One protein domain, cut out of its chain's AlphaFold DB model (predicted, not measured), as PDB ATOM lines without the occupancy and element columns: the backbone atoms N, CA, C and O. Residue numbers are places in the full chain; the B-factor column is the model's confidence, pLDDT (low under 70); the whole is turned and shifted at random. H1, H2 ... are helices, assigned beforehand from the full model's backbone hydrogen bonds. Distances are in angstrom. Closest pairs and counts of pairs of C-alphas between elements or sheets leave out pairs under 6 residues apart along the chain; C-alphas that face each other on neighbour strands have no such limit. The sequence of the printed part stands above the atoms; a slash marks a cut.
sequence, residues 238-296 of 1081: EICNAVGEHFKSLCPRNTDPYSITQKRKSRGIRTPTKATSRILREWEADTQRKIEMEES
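Overview. This is residues 238 to 296 of the 1081 residues of the protein "zf-CCHC_2 domain-containing protein" of Phialocephala subalpina (UniProt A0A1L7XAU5). A small, compact head of loops with the short helix H1 is followed by one long helix, H2, that sticks out from it as an arm with residues 275 to 296 standing free. The head begins with residues 238 to 259, a winding stretch with no named element. The printed part has 59 residues with two named helices, H1 then H2, and no named strand; 28 residues are in them, and the class is all helix. The whole is only just extended, close to loose, with a radius of gyration of the C-alphas of 16.0 A and spans of 51 by 26 by 13 A.

Along the chain. H1 is residues 260 to 265, its C-alpha 260 at (-35.909, 438.509, -59.077). H2 is residues 274 to 295, 30.8 A long, from C-alpha 274 at (-45.934, 425.527, -55.721) to C-alpha 295 at (-74.216, 426.099, -67.982).

Arrangement. H1 and H2 are apart, joined by a short link of 8 residues. In H1 every O i to N i+4 pair is within hydrogen-bond range; in H2, 17 of 18 are.

Size, cuts and confidence. The two C-alphas farthest apart, those of Pro 257 and Ser 296, are 51.1 A apart. Without the free stretch, the body spans 27 by 19 by 11 A. The printed part has no cut. Residues 273 to 279 have pLDDT under 70.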
ATOM      1  N   GLU A 238     -31.843 425.572 -64.778       97.44
ATOM      2  CA  GLU A 238     -30.440 425.227 -64.452       97.44
ATOM      3  C   GLU A 238     -30.054 425.221 -62.952       97.44
ATOM      4  O   GLU A 238     -28.996 424.714 -62.596       97.44
ATOM      5  N   ILE A 239     -30.858 425.822 -62.066       97.50
ATOM      6  CA  ILE A 239     -30.580 425.932 -60.619       97.50
ATOM      7  C   ILE A 239     -31.293 424.842 -59.798       97.50
ATOM      8  O   ILE A 239     -30.883 424.535 -58.678       97.50
ATOM      9  N   CYS A 240     -32.385 424.263 -60.301       97.69
ATOM     10  CA  CYS A 240     -33.154 423.256 -59.556       97.69
ATOM     11  C   CYS A 240     -33.668 422.078 -60.395       97.69
ATOM     12  O   CYS A 240     -34.327 421.199 -59.848       97.69
ATOM     13  N   ASN A 241     -33.370 422.073 -61.695       97.38
ATOM     14  CA  ASN A 241     -33.787 421.108 -62.712       97.38
ATOM     15  C   ASN A 241     -35.310 420.926 -62.862       97.38
ATOM     16  O   ASN A 241     -35.762 419.982 -63.502       97.38
ATOM     17  N   ALA A 242     -36.110 421.860 -62.335       96.81
ATOM     18  CA  ALA A 242     -37.541 421.927 -62.606       96.81
ATOM     19  C   ALA A 242     -37.808 422.243 -64.085       96.81
ATOM     20  O   ALA A 242     -37.203 423.157 -64.651       96.81
ATOM     21  N   VAL A 243     -38.741 421.507 -64.685       97.50
ATOM     22  CA  VAL A 243     -39.095 421.596 -66.105       97.50
ATOM     23  C   VAL A 243     -40.401 422.379 -66.252       97.50
ATOM     24  O   VAL A 243     -41.382 422.067 -65.583       97.50
ATOM     25  N   GLY A 244     -40.421 423.425 -67.080       96.38
ATOM     26  CA  GLY A 244     -41.618 424.222 -67.391       96.38
ATOM     27  C   GLY A 244     -42.156 425.142 -66.286       96.38
ATOM     28  O   GLY A 244     -43.055 425.929 -66.547       96.38
ATOM     29  N   GLU A 245     -41.631 425.086 -65.058       96.44
ATOM     30  CA  GLU A 245     -42.257 425.778 -63.919       96.44
ATOM     31  C   GLU A 245     -41.898 427.262 -63.784       96.44
ATOM     32  O   GLU A 245     -42.758 428.073 -63.454       96.44
ATOM     33  N   HIS A 246     -40.625 427.630 -63.964       96.50
ATOM     34  CA  HIS A 246     -40.142 428.991 -63.709       96.50
ATOM     35  C   HIS A 246     -38.797 429.272 -64.398       96.50
ATOM     36  O   HIS A 246     -37.948 428.391 -64.536       96.50
ATOM     37  N   PHE A 247     -38.562 430.528 -64.784       96.38
ATOM     38  CA  PHE A 247     -37.269 430.976 -65.313       96.38
ATOM     39  C   PHE A 247     -36.169 430.975 -64.234       96.38
ATOM     40  O   PHE A 247     -36.446 431.185 -63.054       96.38
ATOM     41  N   LYS A 248     -34.893 430.828 -64.627       96.75
ATOM     42  CA  LYS A 248     -33.714 430.868 -63.723       96.75
ATOM     43  C   LYS A 248     -33.718 432.049 -62.735       96.75
ATOM     44  O   LYS A 248     -33.366 431.884 -61.569       96.75
ATOM     45  N   SER A 249     -34.156 433.230 -63.170       95.44
ATOM     46  CA  SER A 249     -34.253 434.450 -62.350       95.44
ATOM     47  C   SER A 249     -35.379 434.438 -61.301       95.44
ATOM     48  O   SER A 249     -35.319 435.234 -60.363       95.44
ATOM     49  N   LEU A 250     -36.363 433.545 -61.455       96.31
ATOM     50  CA  LEU A 250     -37.523 433.324 -60.580       96.31
ATOM     51  C   LEU A 250     -37.395 432.059 -59.714       96.31
ATOM     52  O   LEU A 250     -38.274 431.762 -58.909       96.31
ATOM     53  N   CYS A 251     -36.309 431.294 -59.860       97.19
ATOM     54  CA  CYS A 251     -36.122 430.053 -59.116       97.19
ATOM     55  C   CYS A 251     -36.061 430.308 -57.597       97.19
ATOM     56  O   CYS A 251     -35.287 431.165 -57.157       97.19
ATOM     57  N   PRO A 252     -36.821 429.563 -56.765       96.31
ATOM     58  CA  PRO A 252     -36.843 429.763 -55.314       96.31
ATOM     59  C   PRO A 252     -35.501 429.417 -54.648       96.31
ATOM     60  O   PRO A 252     -35.154 430.034 -53.633       96.31
ATOM     61  N   ARG A 253     -34.744 428.485 -55.255       97.00
ATOM     62  CA  ARG A 253     -33.371 428.094 -54.885       97.00
ATOM     63  C   ARG A 253     -32.290 429.035 -55.441       97.00
ATOM     64  O   ARG A 253     -31.121 428.826 -55.144       97.00
ATOM     65  N   ASN A 254     -32.632 430.054 -56.236       97.12
ATOM     66  CA  ASN A 254     -31.630 430.991 -56.744       97.12
ATOM     67  C   ASN A 254     -31.070 431.853 -55.601       97.12
ATOM     68  O   ASN A 254     -31.815 432.569 -54.927       97.12
ATOM     69  N   THR A 255     -29.761 431.764 -55.376       96.88
ATOM     70  CA  THR A 255     -29.007 432.488 -54.344       96.88
ATOM     71  C   THR A 255     -28.389 433.797 -54.843       96.88
ATOM     72  O   THR A 255     -27.925 434.581 -54.021       96.88
ATOM     73  N   ASP A 256     -28.420 434.076 -56.152       96.12
ATOM     74  CA  ASP A 256     -27.932 435.333 -56.730       96.12
ATOM     75  C   ASP A 256     -28.722 436.533 -56.161       96.12
ATOM     76  O   ASP A 256     -29.941 436.608 -56.377       96.12
ATOM     77  N   PRO A 257     -28.075 437.497 -55.471       95.00
ATOM     78  CA  PRO A 257     -28.745 438.673 -54.915       95.00
ATOM     79  C   PRO A 257     -29.364 439.587 -55.987       95.00
ATOM     80  O   PRO A 257     -30.249 440.384 -55.671       95.00
ATOM     81  N   TYR A 258     -28.950 439.472 -57.253       93.88
ATOM     82  CA  TYR A 258     -29.534 440.211 -58.372       93.88
ATOM     83  C   TYR A 258     -30.719 439.492 -59.038       93.88
ATOM     84  O   TYR A 258     -31.404 440.105 -59.868       93.88
ATOM     85  N   SER A 259     -31.017 438.246 -58.655       95.25
ATOM     86  CA  SER A 259     -32.201 437.515 -59.117       95.25
ATOM     87  C   SER A 259     -33.504 438.196 -58.680       95.25
ATOM     88  O   SER A 259     -33.560 438.900 -57.670       95.25
ATOM     89  N   ILE A 260     -34.586 437.972 -59.429       95.38
ATOM     90  CA  ILE A 260     -35.909 438.509 -59.077       95.38
ATOM     91  C   ILE A 260     -36.398 437.887 -57.763       95.38
ATOM     92  O   ILE A 260     -36.909 438.606 -56.904       95.38
ATOM     93  N   THR A 261     -36.156 436.588 -57.557       96.00
ATOM     94  CA  THR A 261     -36.428 435.897 -56.289       96.00
ATOM     95  C   THR A 261     -35.837 436.641 -55.088       96.00
ATOM     96  O   THR A 261     -36.552 436.923 -54.127       96.00
ATOM     97  N   GLN A 262     -34.547 436.990 -55.127       96.19
ATOM     98  CA  GLN A 262     -33.878 437.648 -53.997       96.19
ATOM     99  C   GLN A 262     -34.231 439.143 -53.889       96.19
ATOM    100  O   GLN A 262     -34.396 439.658 -52.780       96.19
ATOM    101  N   LYS A 263     -34.482 439.829 -55.014       95.81
ATOM    102  CA  LYS A 263     -35.022 441.206 -55.040       95.81
ATOM    103  C   LYS A 263     -36.434 441.321 -54.451       95.81
ATOM    104  O   LYS A 263     -36.773 442.364 -53.901       95.81
ATOM    105  N   ARG A 264     -37.248 440.262 -54.531       95.62
ATOM    106  CA  ARG A 264     -38.547 440.168 -53.843       95.62
ATOM    107  C   ARG A 264     -38.402 439.828 -52.366       95.62
ATOM    108  O   ARG A 264     -38.929 440.566 -51.539       95.62
ATOM    109  N   LYS A 265     -37.631 438.781 -52.030       95.94
ATOM    110  CA  LYS A 265     -37.352 438.377 -50.636       95.94
ATOM    111  C   LYS A 265     -36.823 439.551 -49.800       95.94
ATOM    112  O   LYS A 265     -37.323 439.788 -48.706       95.94
ATOM    113  N   SER A 266     -35.888 440.338 -50.338       95.69
ATOM    114  CA  SER A 266     -35.338 441.533 -49.666       95.69
ATOM    115  C   SER A 266     -36.315 442.714 -49.542       95.69
ATOM    116  O   SER A 266     -36.078 443.607 -48.737       95.69
ATOM    117  N   ARG A 267     -37.433 442.708 -50.282       95.88
ATOM    118  CA  ARG A 267     -38.557 443.656 -50.142       95.88
ATOM    119  C   ARG A 267     -39.754 443.069 -49.378       95.88
ATOM    120  O   ARG A 267     -40.820 443.671 -49.379       95.88
ATOM    121  N   GLY A 268     -39.618 441.883 -48.779       96.12
ATOM    122  CA  GLY A 268     -40.708 441.183 -48.087       96.12
ATOM    123  C   GLY A 268     -41.798 440.601 -49.001       96.12
ATOM    124  O   GLY A 268     -42.721 439.955 -48.509       96.12
ATOM    125  N   ILE A 269     -41.689 440.771 -50.324       94.62
ATOM    126  CA  ILE A 269     -42.667 440.265 -51.291       94.62
ATOM    127  C   ILE A 269     -42.535 438.742 -51.355       94.62
ATOM    128  O   ILE A 269     -41.502 438.205 -51.769       94.62
ATOM    129  N   ARG A 270     -43.592 438.033 -50.952       90.75
ATOM    130  CA  ARG A 270     -43.647 436.569 -51.023       90.75
ATOM    131  C   ARG A 270     -43.734 436.141 -52.489       90.75
ATOM    132  O   ARG A 270     -44.705 436.441 -53.171       90.75
ATOM    133  N   THR A 271     -42.729 435.417 -52.974       83.94
ATOM    134  CA  THR A 271     -42.832 434.698 -54.253       83.94
ATOM    135  C   THR A 271     -43.886 433.595 -54.122       83.94
ATOM    136  O   THR A 271     -43.751 432.797 -53.186       83.94
ATOM    137  N   PRO A 272     -44.882 433.493 -55.023       77.12
ATOM    138  CA  PRO A 272     -45.846 432.399 -54.989       77.12
ATOM    139  C   PRO A 272     -45.100 431.068 -55.106       77.12
ATOM    140  O   PRO A 272     -44.252 430.876 -55.979       77.12
ATOM    141  N   THR A 273     -45.367 430.159 -54.173       69.94
ATOM    142  CA  THR A 273     -44.735 428.832 -54.157       69.94
ATOM    143  C   THR A 273     -45.619 427.825 -54.888       69.94
ATOM    144  O   THR A 273     -46.772 428.124 -55.196       69.94
ATOM    145  N   LYS A 274     -45.121 426.602 -55.122       66.12
ATOM    146  CA  LYS A 274     -45.934 425.527 -55.721       66.12
ATOM    147  C   LYS A 274     -47.219 425.231 -54.942       66.12
ATOM    148  O   LYS A 274     -48.185 424.797 -55.547       66.12
ATOM    149  N   ALA A 275     -47.243 425.468 -53.626       60.84
ATOM    150  CA  ALA A 275     -48.468 425.355 -52.837       60.84
ATOM    151  C   ALA A 275     -49.493 426.412 -53.281       60.84
ATOM    152  O   ALA A 275     -50.619 426.074 -53.624       60.84
ATOM    153  N   THR A 276     -49.074 427.676 -53.382       62.38
ATOM    154  CA  THR A 276     -49.919 428.793 -53.828       62.38
ATOM    155  C   THR A 276     -50.415 428.609 -55.266       62.38
ATOM    156  O   THR A 276     -51.598 428.793 -55.525       62.38
ATOM    157  N   SER A 277     -49.550 428.190 -56.199       63.94
ATOM    158  CA  SER A 277     -49.928 427.972 -57.608       63.94
ATOM    159  C   SER A 277     -50.574 426.609 -57.899       63.94
ATOM    160  O   SER A 277     -51.055 426.387 -59.013       63.94
ATOM    161  N   ARG A 278     -50.611 425.705 -56.911       69.56
ATOM    162  CA  ARG A 278     -51.532 424.564 -56.886       69.56
ATOM    163  C   ARG A 278     -52.911 425.022 -56.424       69.56
ATOM    164  O   ARG A 278     -53.849 424.817 -57.173       69.56
ATOM    165  N   ILE A 279     -53.010 425.698 -55.275       67.50
ATOM    166  CA  ILE A 279     -54.281 426.217 -54.735       67.50
ATOM    167  C   ILE A 279     -54.993 427.111 -55.762       67.50
ATOM    168  O   ILE A 279     -56.186 426.943 -55.973       67.50
ATOM    169  N   LEU A 280     -54.265 427.989 -56.462       70.06
ATOM    170  CA  LEU A 280     -54.831 428.793 -57.554       70.06
ATOM    171  C   LEU A 280     -55.373 427.935 -58.705       70.06
ATOM    172  O   LEU A 280     -56.497 428.167 -59.123       70.06
ATOM    173  N   ARG A 281     -54.647 426.909 -59.170       74.69
ATOM    174  CA  ARG A 281     -55.143 426.004 -60.228       74.69
ATOM    175  C   ARG A 281     -56.296 425.104 -59.779       74.69
ATOM    176  O   ARG A 281     -57.134 424.732 -60.589       74.69
ATOM    177  N   GLU A 282     -56.331 424.748 -58.501       82.12
ATOM    178  CA  GLU A 282     -57.396 423.962 -57.869       82.12
ATOM    179  C   GLU A 282     -58.674 424.825 -57.755       82.12
ATOM    180  O   GLU A 282     -59.756 424.371 -58.119       82.12
ATOM    181  N   TRP A 283     -58.528 426.115 -57.421       84.00
ATOM    182  CA  TRP A 283     -59.591 427.129 -57.432       84.00
ATOM    183  C   TRP A 283     -60.058 427.532 -58.844       84.00
ATOM    184  O   TRP A 283     -61.257 427.686 -59.070       84.00
ATOM    185  N   GLU A 284     -59.149 427.659 -59.816       85.31
ATOM    186  CA  GLU A 284     -59.482 427.855 -61.238       85.31
ATOM    187  C   GLU A 284     -60.288 426.661 -61.769       85.31
ATOM    188  O   GLU A 284     -61.319 426.856 -62.410       85.31
ATOM    189  N   ALA A 285     -59.880 425.428 -61.445       84.50
ATOM    190  CA  ALA A 285     -60.605 424.217 -61.826       84.50
ATOM    191  C   ALA A 285     -61.981 424.107 -61.147       84.50
ATOM    192  O   ALA A 285     -62.940 423.699 -61.797       84.50
ATOM    193  N   ASP A 286     -62.122 424.499 -59.877       85.62
ATOM    194  CA  ASP A 286     -63.433 424.559 -59.212       85.62
ATOM    195  C   ASP A 286     -64.325 425.682 -59.748       85.62
ATOM    196  O   ASP A 286     -65.535 425.496 -59.871       85.62
ATOM    197  N   THR A 287     -63.745 426.816 -60.141       87.50
ATOM    198  CA  THR A 287     -64.472 427.898 -60.816       87.50
ATOM    199  C   THR A 287     -64.967 427.437 -62.187       87.50
ATOM    200  O   THR A 287     -66.137 427.631 -62.508       87.50
ATOM    201  N   GLN A 288     -64.125 426.741 -62.955       86.00
ATOM    202  CA  GLN A 288     -64.494 426.144 -64.238       86.00
ATOM    203  C   GLN A 288     -65.596 425.082 -64.069       86.00
ATOM    204  O   GLN A 288     -66.626 425.166 -64.729       86.00
ATOM    205  N   ARG A 289     -65.452 424.158 -63.105       91.75
ATOM    206  CA  ARG A 289     -66.490 423.167 -62.759       91.75
ATOM    207  C   ARG A 289     -67.797 423.814 -62.298       91.75
ATOM    208  O   ARG A 289     -68.871 423.272 -62.553       91.75
ATOM    209  N   LYS A 290     -67.737 424.957 -61.607       91.00
ATOM    210  CA  LYS A 290     -68.929 425.723 -61.219       91.00
ATOM    211  C   LYS A 290     -69.624 426.323 -62.443       91.00
ATOM    212  O   LYS A 290     -70.838 426.179 -62.537       91.00
ATOM    213  N   ILE A 291     -68.871 426.927 -63.367       90.62
ATOM    214  CA  ILE A 291     -69.398 427.458 -64.635       90.62
ATOM    215  C   ILE A 291     -70.044 426.328 -65.443       90.62
ATOM    216  O   ILE A 291     -71.213 426.436 -65.783       90.62
ATOM    217  N   GLU A 292     -69.357 425.200 -65.637       91.44
ATOM    218  CA  GLU A 292     -69.898 424.020 -66.332       91.44
ATOM    219  C   GLU A 292     -71.183 423.493 -65.668       91.44
ATOM    220  O   GLU A 292     -72.148 423.152 -66.350       91.44
ATOM    221  N   MET A 293     -71.252 423.476 -64.331       85.19
ATOM    222  CA  MET A 293     -72.472 423.102 -63.607       85.19
ATOM    223  C   MET A 293     -73.601 424.142 -63.704       85.19
ATOM    224  O   MET A 293     -74.762 423.758 -63.579       85.19
ATOM    225  N   GLU A 294     -73.305 425.424 -63.913       87.81
ATOM    226  CA  GLU A 294     -74.312 426.477 -64.120       87.81
ATOM    227  C   GLU A 294     -74.779 426.534 -65.591       87.81
ATOM    228  O   GLU A 294     -75.972 426.698 -65.841       87.81
ATOM    229  N   GLU A 295     -73.893 426.267 -66.556       90.81
ATOM    230  CA  GLU A 295     -74.216 426.099 -67.982       90.81
ATOM    231  C   GLU A 295     -74.971 424.792 -68.279       90.81
ATOM    232  O   GLU A 295     -75.768 424.745 -69.215       90.81
ATOM    233  N   SER A 296     -74.787 423.741 -67.467       87.62
ATOM    234  CA  SER A 296     -75.441 422.430 -67.652       87.62
ATOM    235  C   SER A 296     -76.975 422.441 -67.590       87.62
ATOM    236  O   SER A 296     -77.605 421.418 -67.859       87.62
TER     237      SER A 296